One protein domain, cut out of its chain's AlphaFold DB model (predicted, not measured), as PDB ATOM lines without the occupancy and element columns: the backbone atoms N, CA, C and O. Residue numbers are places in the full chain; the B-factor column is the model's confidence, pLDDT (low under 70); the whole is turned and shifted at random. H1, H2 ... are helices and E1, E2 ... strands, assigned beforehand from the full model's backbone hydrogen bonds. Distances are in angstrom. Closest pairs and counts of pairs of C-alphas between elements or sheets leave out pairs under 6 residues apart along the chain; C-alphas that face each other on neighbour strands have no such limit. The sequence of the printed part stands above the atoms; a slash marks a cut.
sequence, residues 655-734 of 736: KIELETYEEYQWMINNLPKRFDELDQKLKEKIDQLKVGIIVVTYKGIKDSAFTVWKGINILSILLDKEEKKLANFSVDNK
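This is residues 655 to 734 of the 736 residues of a protein of Tetrahymena thermophila (strain SB210) (UniProt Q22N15). A strongly twisted sheet of four strands has two helices, H1 and H2, packed on it in different places, and a third helix, H3, set alongside H1 at one end of the longest axis. H2 lies toward the other end of that axis, as does the turn between E3 and E4. The printed part has 80 residues, with named elements in the order E1, H1, H2, E2, E3, E4, H3, and its class is mixed, helices and strands. The sheet is mixed, in the order E1, E2, E3, E4. The whole is compact, with a radius of gyration of the C-alphas of 12.0 A, and spans 35 by 24 by 19 A.

E1, residues 655 to 658, is an edge strand and the parallel neighbour of E2, residues 692 to 698, at 33 degrees; N 656 and O 695 are 2.8 A apart, within hydrogen-bond range. E2, E3, residues 706 to 710, and E4, residues 714 to 717, form a meander, each strand the antiparallel neighbour of the one before. E2 and E3 are a hairpin, with N 694 and O 708 at 2.8 A; E3 and E4 are another, with N 709 and O 716 at 2.7 A. H1, residues 661 to 670, is on the sheet at a height over the sheet of 8.6 A; its closest C-alphas to E2 are those of Tyr 664 and Tyr 698, 6.6 A apart. Residues 673 to 674 pair antiparallel with residues 714 to 715 of E4. H2, residues 680 to 687, is on the sheet at a height over the sheet of 8.2 A, over none of the strands; its closest C-alphas to E1 are those of Lys 685 and Ile 656, 7.4 A apart. H1 and H2 are apart, and with the sheet they make two layers, helices on one face of a sheet. E1, H1 and H2, and E2 form a strand-helix-strand unit, two parallel neighbour strands with helices between, and its crossover is right-handed. H3, residues 721 to 732, touches H1 with residues 724 to 728 alone, at a shallow tilt of 18 degrees, opposite ways; the closest C-alphas are those of Ile 668 and Lys 724, 6.5 A apart. H3 is only just not on the sheet, with 4 pairs of C-alphas within 10 A. In H1 and H2 every O i to N i+4 pair is within hydrogen-bond range; in H3, 6 of 8 are.

E1 begins at C-alpha 655, (35.198, 35.316, 15.431), and measures 9.9 A. H1 measures 13.8 A and H2 10.4 A. E2, the longest strand by residues, is 19.9 A long and ends at C-alpha 698, (43.608, 30.016, 19.726). E3 measures 13.1 A and E4 10.2 A. H3, 17.4 A long, ends at C-alpha 732, (56.851, 26.036, 19.158).

The two C-alphas farthest apart, those of Ile 712 and Lys 734, are 36.2 A apart. The printed part has no cut and no long link. The mean pLDDT of the printed part is 82.0; residues 700 to 703, residue 722 and residues 726 to 734 are under 70.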
ATOM      1  N   LYS A 655      34.049  35.836  14.695       91.00
ATOM      2  CA  LYS A 655      35.198  35.316  15.431       91.00
ATOM      3  C   LYS A 655      35.011  33.833  15.735       91.00
ATOM      4  O   LYS A 655      33.940  33.420  16.165       91.00
ATOM      5  N   ILE A 656      36.065  33.049  15.532       90.56
ATOM      6  CA  ILE A 656      36.161  31.645  15.935       90.56
ATOM      7  C   ILE A 656      37.299  31.515  16.946       90.56
ATOM      8  O   ILE A 656      38.419  31.974  16.708       90.56
ATOM      9  N   GLU A 657      37.014  30.857  18.064       88.38
ATOM     10  CA  GLU A 657      38.023  30.416  19.024       88.38
ATOM     11  C   GLU A 657      38.250  28.903  18.864       88.38
ATOM     12  O   GLU A 657      37.310  28.097  18.888       88.38
ATOM     13  N   LEU A 658      39.508  28.538  18.630       88.38
ATOM     14  CA  LEU A 658      39.996  27.171  18.519       88.38
ATOM     15  C   LEU A 658      40.467  26.682  19.886       88.38
ATOM     16  O   LEU A 658      41.091  27.425  20.654       88.38
ATOM     17  N   GLU A 659      40.166  25.419  20.170       86.50
ATOM     18  CA  GLU A 659      40.427  24.804  21.473       86.50
ATOM     19  C   GLU A 659      41.805  24.153  21.515       86.50
ATOM     20  O   GLU A 659      42.456  24.158  22.561       86.50
ATOM     21  N   THR A 660      42.257  23.616  20.381       84.62
ATOM     22  CA  THR A 660      43.498  22.848  20.286       84.62
ATOM     23  C   THR A 660      44.503  23.503  19.345       84.62
ATOM     24  O   THR A 660      44.167  24.282  18.447       84.62
ATOM     25  N   TYR A 661      45.778  23.193  19.567       79.81
ATOM     26  CA  TYR A 661      46.859  23.687  18.722       79.81
ATOM     27  C   TYR A 661      46.866  22.999  17.354       79.81
ATOM     28  O   TYR A 661      47.194  23.614  16.341       79.81
ATOM     29  N   GLU A 662      46.466  21.734  17.313       83.19
ATOM     30  CA  GLU A 662      46.377  20.940  16.097       83.19
ATOM     31  C   GLU A 662      45.358  21.549  15.127       83.19
ATOM     32  O   GLU A 662      45.664  21.688  13.943       83.19
ATOM     33  N   GLU A 663      44.199  22.003  15.625       85.88
ATOM     34  CA  GLU A 663      43.203  22.747  14.837       85.88
ATOM     35  C   GLU A 663      43.813  24.039  14.258       85.88
ATOM     36  O   GLU A 663      43.675  24.330  13.067       85.88
ATOM     37  N   TYR A 664      44.549  24.792  15.083       86.00
ATOM     38  CA  TYR A 664      45.201  26.045  14.688       86.00
ATOM     39  C   TYR A 664      46.243  25.839  13.577       86.00
ATOM     40  O   TYR A 664      46.186  26.488  12.528       86.00
ATOM     41  N   GLN A 665      47.157  24.883  13.767       83.81
ATOM     42  CA  GLN A 665      48.159  24.503  12.769       83.81
ATOM     43  C   GLN A 665      47.524  23.979  11.492       83.81
ATOM     44  O   GLN A 665      47.977  24.294  10.387       83.81
ATOM     45  N   TRP A 666      46.471  23.177  11.632       87.94
ATOM     46  CA  TRP A 666      45.780  22.626  10.488       87.94
ATOM     47  C   TRP A 666      45.207  23.744   9.616       87.94
ATOM     48  O   TRP A 666      45.459  23.744   8.411       87.94
ATOM     49  N   MET A 667      44.542  24.744  10.205       88.50
ATOM     50  CA  MET A 667      43.998  25.877   9.449       88.50
ATOM     51  C   MET A 667      45.089  26.692   8.741       88.50
ATOM     52  O   MET A 667      44.917  27.069   7.580       88.50
ATOM     53  N   ILE A 668      46.232  26.939   9.386       86.88
ATOM     54  CA  ILE A 668      47.322  27.722   8.776       86.88
ATOM     55  C   ILE A 668      47.932  27.011   7.564       86.88
ATOM     56  O   ILE A 668      48.199  27.634   6.525       86.88
ATOM     57  N   ASN A 669      48.134  25.702   7.699       87.38
ATOM     58  CA  ASN A 669      48.904  24.911   6.749       87.38
ATOM     59  C   ASN A 669      48.052  24.292   5.632       87.38
ATOM     60  O   ASN A 669      48.576  24.066   4.542       87.38
ATOM     61  N   ASN A 670      46.756  24.047   5.863       88.50
ATOM     62  CA  ASN A 670      45.904  23.315   4.918       88.50
ATOM     63  C   ASN A 670      44.926  24.195   4.132       88.50
ATOM     64  O   ASN A 670      44.391  23.722   3.132       88.50
ATOM     65  N   LEU A 671      44.698  25.453   4.530       88.88
ATOM     66  CA  LEU A 671      43.855  26.373   3.761       88.88
ATOM     67  C   LEU A 671      44.587  26.902   2.509       88.88
ATOM     68  O   LEU A 671      45.767  27.270   2.594       88.88
ATOM     69  N   PRO A 672      43.894  27.021   1.357       91.56
ATOM     70  CA  PRO A 672      42.432  27.024   1.196       91.56
ATOM     71  C   PRO A 672      41.764  25.638   1.092       91.56
ATOM     72  O   PRO A 672      42.369  24.695   0.589       91.56
ATOM     73  N   LYS A 673      40.496  25.538   1.523       92.19
ATOM     74  CA  LYS A 673      39.664  24.314   1.496       92.19
ATOM     75  C   LYS A 673      38.209  24.596   1.134       92.19
ATOM     76  O   LYS A 673      37.687  25.663   1.465       92.19
ATOM     77  N   ARG A 674      37.546  23.649   0.464       90.50
ATOM     78  CA  ARG A 674      36.095  23.717   0.213       90.50
ATOM     79  C   ARG A 674      35.309  23.235   1.436       90.50
ATOM     80  O   ARG A 674      35.845  22.501   2.256       90.50
ATOM     81  N   PHE A 675      34.053  23.657   1.583       88.06
ATOM     82  CA  PHE A 675      33.256  23.358   2.788       88.06
ATOM     83  C   PHE A 675      32.914  21.871   2.968       88.06
ATOM     84  O   PHE A 675      32.627  21.440   4.079       88.06
ATOM     85  N   ASP A 676      32.923  21.088   1.893       87.06
ATOM     86  CA  ASP A 676      32.794  19.627   1.896       87.06
ATOM     87  C   ASP A 676      34.072  18.905   2.358       87.06
ATOM     88  O   ASP A 676      34.005  17.750   2.761       87.06
ATOM     89  N   GLU A 677      35.217  19.593   2.355       88.19
ATOM     90  CA  GLU A 677      36.511  19.077   2.825       88.19
ATOM     91  C   GLU A 677      36.808  19.448   4.290       88.19
ATOM     92  O   GLU A 677      37.858  19.072   4.818       88.19
ATOM     93  N   LEU A 678      35.934  20.231   4.933       86.38
ATOM     94  CA  LEU A 678      36.075  20.635   6.332       86.38
ATOM     95  C   LEU A 678      35.500  19.567   7.262       86.38
ATOM     96  O   LEU A 678      34.514  18.906   6.931       86.38
ATOM     97  N   ASP A 679      36.080  19.439   8.454       86.06
ATOM     98  CA  ASP A 679      35.467  18.630   9.501       86.06
ATOM     99  C   ASP A 679      34.089  19.201   9.902       86.06
ATOM    100  O   ASP A 679      33.803  20.395   9.747       86.06
ATOM    101  N   GLN A 680      33.209  18.333  10.407       86.12
ATOM    102  CA  GLN A 680      31.824  18.703  10.697       86.12
ATOM    103  C   GLN A 680      31.718  19.767  11.808       86.12
ATOM    104  O   GLN A 680      30.900  20.678  11.700       86.12
ATOM    105  N   LYS A 681      32.590  19.713  12.826       85.31
ATOM    106  CA  LYS A 681      32.606  20.644  13.970       85.31
ATOM    107  C   LYS A 681      32.966  22.068  13.523       85.31
ATOM    108  O   LYS A 681      32.343  23.041  13.941       85.31
ATOM    109  N   LEU A 682      33.971  22.203  12.665       85.00
ATOM    110  CA  LEU A 682      34.437  23.462  12.099       85.00
ATOM    111  C   LEU A 682      33.429  24.008  11.088       85.00
ATOM    112  O   LEU A 682      33.179  25.213  11.075       85.00
ATOM    113  N   LYS A 683      32.811  23.136  10.283       86.88
ATOM    114  CA  LYS A 683      31.743  23.524   9.357       86.88
ATOM    115  C   LYS A 683      30.548  24.132  10.095       86.88
ATOM    116  O   LYS A 683      30.134  25.232   9.745       86.88
ATOM    117  N   GLU A 684      30.076  23.496  11.169       87.56
ATOM    118  CA  GLU A 684      28.991  24.022  12.012       87.56
ATOM    119  C   GLU A 684      29.331  25.397  12.613       87.56
ATOM    120  O   GLU A 684      28.496  26.303  12.596       87.56
ATOM    121  N   LYS A 685      30.574  25.591  13.082       87.06
ATOM    122  CA  LYS A 685      31.058  26.898  13.567       87.06
ATOM    123  C   LYS A 685      31.068  27.964  12.461       87.06
ATOM    124  O   LYS A 685      30.741  29.119  12.718       87.06
ATOM    125  N   ILE A 686      31.458  27.601  11.239       87.62
ATOM    126  CA  ILE A 686      31.597  28.523  10.098       87.62
ATOM    127  C   ILE A 686      30.245  28.870   9.457       87.62
ATOM    128  O   ILE A 686      30.066  29.991   8.968       87.62
ATOM    129  N   ASP A 687      29.283  27.949   9.453       86.88
ATOM    130  CA  ASP A 687      27.967  28.153   8.838       86.88
ATOM    131  C   ASP A 687      27.144  29.236   9.554       86.88
ATOM    132  O   ASP A 687      26.396  29.965   8.905       86.88
ATOM    133  N   GLN A 688      27.371  29.434  10.856       87.00
ATOM    134  CA  GLN A 688      26.752  30.502  11.658       87.00
ATOM    135  C   GLN A 688      27.281  31.910  11.324       87.00
ATOM    136  O   GLN A 688      26.679  32.916  11.701       87.00
ATOM    137  N   LEU A 689      28.414  31.998  10.626       90.19
ATOM    138  CA  LEU A 689      29.106  33.248  10.317       90.19
ATOM    139  C   LEU A 689      28.715  33.780   8.935       90.19
ATOM    140  O   LEU A 689      28.455  33.011   8.008       90.19
ATOM    141  N   LYS A 690      28.697  35.105   8.746       89.25
ATOM    142  CA  LYS A 690      28.356  35.683   7.428       89.25
ATOM    143  C   LYS A 690      29.530  35.503   6.460       89.25
ATOM    144  O   LYS A 690      30.680  35.420   6.885       89.25
ATOM    145  N   VAL A 691      29.248  35.484   5.157       88.50
ATOM    146  CA  VAL A 691      30.281  35.516   4.103       88.50
ATOM    147  C   VAL A 691      31.198  36.723   4.325       88.50
ATOM    148  O   VAL A 691      30.718  37.825   4.593       88.50
ATOM    149  N   GLY A 692      32.508  36.510   4.223       88.25
ATOM    150  CA  GLY A 692      33.521  37.546   4.373       88.25
ATOM    151  C   GLY A 692      34.654  37.189   5.324       88.25
ATOM    152  O   GLY A 692      35.084  36.041   5.385       88.25
ATOM    153  N   ILE A 693      35.195  38.181   6.034       90.62
ATOM    154  CA  ILE A 693      36.306  37.951   6.966       90.62
ATOM    155  C   ILE A 693      35.834  37.310   8.257       90.62
ATOM    156  O   ILE A 693      34.971  37.855   8.937       90.62
ATOM    157  N   ILE A 694      36.509  36.222   8.612       91.12
ATOM    158  CA  ILE A 694      36.474  35.581   9.916       91.12
ATOM    159  C   ILE A 694      37.815  35.828  10.611       91.12
ATOM    160  O   ILE A 694      38.883  35.692  10.008       91.12
ATOM    161  N   VAL A 695      37.754  36.171  11.890       91.25
ATOM    162  CA  VAL A 695      38.895  36.227  12.801       91.25
ATOM    163  C   VAL A 695      39.009  34.891  13.516       91.25
ATOM    164  O   VAL A 695      38.067  34.451  14.167       91.25
ATOM    165  N   VAL A 696      40.159  34.239  13.415       90.19
ATOM    166  CA  VAL A 696      40.419  32.952  14.064       90.19
ATOM    167  C   VAL A 696      41.454  33.145  15.151       90.19
ATOM    168  O   VAL A 696      42.467  33.801  14.928       90.19
ATOM    169  N   THR A 697      41.197  32.570  16.321       86.81
ATOM    170  CA  THR A 697      42.049  32.681  17.511       86.81
ATOM    171  C   THR A 697      42.238  31.341  18.180       86.81
ATOM    172  O   THR A 697      41.413  30.450  18.017       86.81
ATOM    173  N   TYR A 698      43.320  31.199  18.934       85.44
ATOM    174  CA  TYR A 698      43.608  30.016  19.726       85.44
ATOM    175  C   TYR A 698      43.659  30.381  21.208       85.44
ATOM    176  O   TYR A 698      44.467  31.207  21.632       85.44
ATOM    177  N   LYS A 699      42.820  29.714  22.007       80.19
ATOM    178  CA  LYS A 699      42.635  29.998  23.438       80.19
ATOM    179  C   LYS A 699      43.935  29.946  24.251       80.19
ATOM    180  O   LYS A 699      44.067  30.631  25.261       80.19
ATOM    181  N   GLY A 700      44.908  29.142  23.818       66.62
ATOM    182  CA  GLY A 700      46.191  28.992  24.505       66.62
ATOM    183  C   GLY A 700      47.201  30.121  24.266       66.62
ATOM    184  O   GLY A 700      48.236  30.126  24.929       66.62
ATOM    185  N   ILE A 701      46.959  31.047  23.326       67.69
ATOM    186  CA  ILE A 701      47.916  32.102  22.953       67.69
ATOM    187  C   ILE A 701      47.177  33.416  22.711       67.69
ATOM    188  O   ILE A 701      46.415  33.548  21.753       67.69
ATOM    189  N   LYS A 702      47.471  34.409  23.553       60.03
ATOM    190  CA  LYS A 702      46.813  35.722  23.545       60.03
ATOM    191  C   LYS A 702      46.924  36.454  22.197       60.03
ATOM    192  O   LYS A 702      45.942  37.032  21.753       60.03
ATOM    193  N   ASP A 703      48.064  36.335  21.514       65.12
ATOM    194  CA  ASP A 703      48.354  37.032  20.249       65.12
ATOM    195  C   ASP A 703      48.274  36.107  19.016       65.12
ATOM    196  O   ASP A 703      48.966  36.300  18.021       65.12
ATOM    197  N   SER A 704      47.450  35.056  19.070       72.25
ATOM    198  CA  SER A 704      47.341  34.055  17.991       72.25
ATOM    199  C   SER A 704      46.412  34.445  16.845       72.25
ATOM    200  O   SER A 704      46.208  33.649  15.926       72.25
ATOM    201  N   ALA A 705      45.803  35.626  16.903       83.19
ATOM    202  CA  ALA A 705      44.715  35.984  16.013       83.19
ATOM    203  C   ALA A 705      45.176  36.099  14.551       83.19
ATOM    204  O   ALA A 705      46.168  36.758  14.255       83.19
ATOM    205  N   PHE A 706      44.431  35.504  13.620       88.62
ATOM    206  CA  PHE A 706      44.659  35.664  12.182       88.62
ATOM    207  C   PHE A 706      43.354  35.778  11.395       88.62
ATOM    208  O   PHE A 706      42.277  35.420  11.875       88.62
ATOM    209  N   THR A 707      43.444  36.294  10.167       90.00
ATOM    210  CA  THR A 707      42.275  36.483   9.294       90.00
ATOM    211  C   THR A 707      42.102  35.357   8.271       90.00
ATOM    212  O   THR A 707      43.049  34.889   7.631       90.00
ATOM    213  N   VAL A 708      40.848  34.947   8.082       91.12
ATOM    214  CA  VAL A 708      40.417  33.941   7.107       91.12
ATOM    215  C   VAL A 708      39.270  34.505   6.274       91.12
ATOM    216  O   VAL A 708      38.368  35.160   6.784       91.12
ATOM    217  N   TRP A 709      39.301  34.258   4.972       90.38
ATOM    218  CA  TRP A 709      38.234  34.587   4.040       90.38
ATOM    219  C   TRP A 709      37.243  33.430   3.915       90.38
ATOM    220  O   TRP A 709      37.592  32.367   3.398       90.38
ATOM    221  N   LYS A 710      35.996  33.660   4.325       90.62
ATOM    222  CA  LYS A 710      34.835  32.807   4.068       90.62
ATOM    223  C   LYS A 710      34.151  33.255   2.778       90.62
ATOM    224  O   LYS A 710      33.448  34.261   2.760       90.62
ATOM    225  N   GLY A 711      34.355  32.512   1.697       87.19
ATOM    226  CA  GLY A 711      33.539  32.615   0.489       87.19
ATOM    227  C   GLY A 711      32.217  31.856   0.632       87.19
ATOM    228  O   GLY A 711      31.876  31.375   1.708       87.19
ATOM    229  N   ILE A 712      31.486  31.709  -0.475       85.94
ATOM    230  CA  ILE A 712      30.216  30.963  -0.490       85.94
ATOM    231  C   ILE A 712      30.447  29.476  -0.167       85.94
ATOM    232  O   ILE A 712      29.743  28.929   0.667       85.94
ATOM    233  N   ASN A 713      31.463  28.855  -0.783       86.94
ATOM    234  CA  ASN A 713      31.768  27.417  -0.644       86.94
ATOM    235  C   ASN A 713      33.258  27.128  -0.367       86.94
ATOM    236  O   ASN A 713      33.707  25.990  -0.505       86.94
ATOM    237  N   ILE A 714      34.055  28.157  -0.075       90.19
ATOM    238  CA  ILE A 714      35.508  28.039   0.088       90.19
ATOM    239  C   ILE A 714      35.982  28.868   1.272       90.19
ATOM    240  O   ILE A 714      35.507  29.982   1.492       90.19
ATOM    241  N   LEU A 715      36.942  28.325   2.006       90.94
ATOM    242  CA  LEU A 715      37.638  28.988   3.090       90.94
ATOM    243  C   LEU A 715      39.102  29.187   2.687       90.94
ATOM    244  O   LEU A 715      39.767  28.229   2.299       90.94
ATOM    245  N   SER A 716      39.610  30.414   2.782       90.38
ATOM    246  CA  SER A 716      40.972  30.764   2.361       90.38
ATOM    247  C   SER A 716      41.675  31.586   3.428       90.38
ATOM    248  O   SER A 716      41.173  32.621   3.845       90.38
ATOM    249  N   ILE A 717      42.864  31.171   3.850       90.06
ATOM    250  CA  ILE A 717      43.667  31.959   4.789       90.06
ATOM    251  C   ILE A 717      44.242  33.208   4.111       90.06
ATOM    252  O   ILE A 717      44.648  33.154   2.949       90.06
ATOM    253  N   LEU A 718      44.276  34.326   4.836       85.56
ATOM    254  CA  LEU A 718      44.764  35.611   4.323       85.56
ATOM    255  C   LEU A 718      46.147  36.006   4.846       85.56
ATOM    256  O   LEU A 718      46.556  37.144   4.644       85.56
ATOM    257  N   LEU A 719      46.852  35.060   5.465       83.62
ATOM    258  CA  LEU A 719      48.240  35.220   5.877       83.62
ATOM    259  C   LEU A 719      49.192  35.031   4.694       83.62
ATOM    260  O   LEU A 719      49.063  34.071   3.920       83.62
ATOM    261  N   ASP A 720      50.179  35.912   4.587       78.31
ATOM    262  CA  ASP A 720      51.284  35.766   3.652       78.31
ATOM    263  C   ASP A 720      52.297  34.686   4.095       78.31
ATOM    264  O   ASP A 720      52.126  33.985   5.094       78.31
ATOM    265  N   LYS A 721      53.357  34.477   3.304       74.50
ATOM    266  CA  LYS A 721      54.356  33.437   3.603       74.50
ATOM    267  C   LYS A 721      55.161  33.722   4.870       74.50
ATOM    268  O   LYS A 721      55.576  32.758   5.515       74.50
ATOM    269  N   GLU A 722      55.445  34.985   5.180       68.94
ATOM    270  CA  GLU A 722      56.145  35.356   6.409       68.94
ATOM    271  C   GLU A 722      55.196  35.160   7.587       68.94
ATOM    272  O   GLU A 722      55.505  34.383   8.480       68.94
ATOM    273  N   GLU A 723      53.993  35.723   7.532       74.75
ATOM    274  CA  GLU A 723      52.977  35.623   8.578       74.75
ATOM    275  C   GLU A 723      52.600  34.172   8.906       74.75
ATOM    276  O   GLU A 723      52.483  33.822  10.077       74.75
ATOM    277  N   LYS A 724      52.491  33.289   7.904       77.31
ATOM    278  CA  LYS A 724      52.287  31.848   8.138       77.31
ATOM    279  C   LYS A 724      53.442  31.215   8.909       77.31
ATOM    280  O   LYS A 724      53.210  30.415   9.814       77.31
ATOM    281  N   LYS A 725      54.689  31.566   8.571       71.25
ATOM    282  CA  LYS A 725      55.860  31.101   9.329       71.25
ATOM    283  C   LYS A 725      55.818  31.630  10.759       71.25
ATOM    284  O   LYS A 725      56.075  30.857  11.670       71.25
ATOM    285  N   LEU A 726      55.465  32.901  10.956       67.69
ATOM    286  CA  LEU A 726      55.353  33.515  12.284       67.69
ATOM    287  C   LEU A 726      54.283  32.834  13.134       67.69
ATOM    288  O   LEU A 726      54.551  32.483  14.280       67.69
ATOM    289  N   ALA A 727      53.105  32.591  12.561       69.88
ATOM    290  CA  ALA A 727      52.002  31.929  13.243       69.88
ATOM    291  C   ALA A 727      52.384  30.503  13.674       69.88
ATOM    292  O   ALA A 727      52.173  30.144  14.830       69.88
ATOM    293  N   ASN A 728      53.050  29.732  12.806       67.81
ATOM    294  CA  ASN A 728      53.555  28.401  13.159       67.81
ATOM    295  C   ASN A 728      54.658  28.444  14.226       67.81
ATOM    296  O   ASN A 728      54.649  27.666  15.173       67.81
ATOM    297  N   PHE A 729      55.588  29.389  14.111       60.91
ATOM    298  CA  PHE A 729      56.764  29.455  14.975       60.91
ATOM    299  C   PHE A 729      56.480  30.050  16.365       60.91
ATOM    300  O   PHE A 729      57.170  29.735  17.336       60.91
ATOM    301  N   SER A 730      55.454  30.903  16.483       56.94
ATOM    302  CA  SER A 730      55.032  31.525  17.748       56.94
ATOM    303  C   SER A 730      54.638  30.509  18.828       56.94
ATOM    304  O   SER A 730      54.752  30.809  20.015       56.94
ATOM    305  N   VAL A 731      54.233  29.300  18.428       53.09
ATOM    306  CA  VAL A 731      53.725  28.270  19.343       53.09
ATOM    307  C   VAL A 731      54.781  27.233  19.725       53.09
ATOM    308  O   VAL A 731      54.749  26.723  20.844       53.09
ATOM    309  N   ASP A 732      55.749  26.958  18.850       48.75
ATOM    310  CA  ASP A 732      56.851  26.036  19.158       48.75
ATOM    311  C   ASP A 732      57.803  26.618  20.221       48.75
ATOM    312  O   ASP A 732      58.406  25.885  21.003       48.75
ATOM    313  N   ASN A 733      57.881  27.949  20.327       50.72
ATOM    314  CA  ASN A 733      58.731  28.664  21.282       50.72
ATOM    315  C   ASN A 733      57.970  29.177  22.517       50.72
ATOM    316  O   ASN A 733      58.184  30.313  22.931       50.72
ATOM    317  N   LYS A 734      57.145  28.330  23.155       48.00
ATOM    318  CA  LYS A 734      56.365  28.586  24.402       48.00
ATOM    319  C   LYS A 734      57.124  29.198  25.602       48.00
ATOM    320  O   LYS A 734      56.531  29.421  26.651       48.00
TER     321      LYS A 734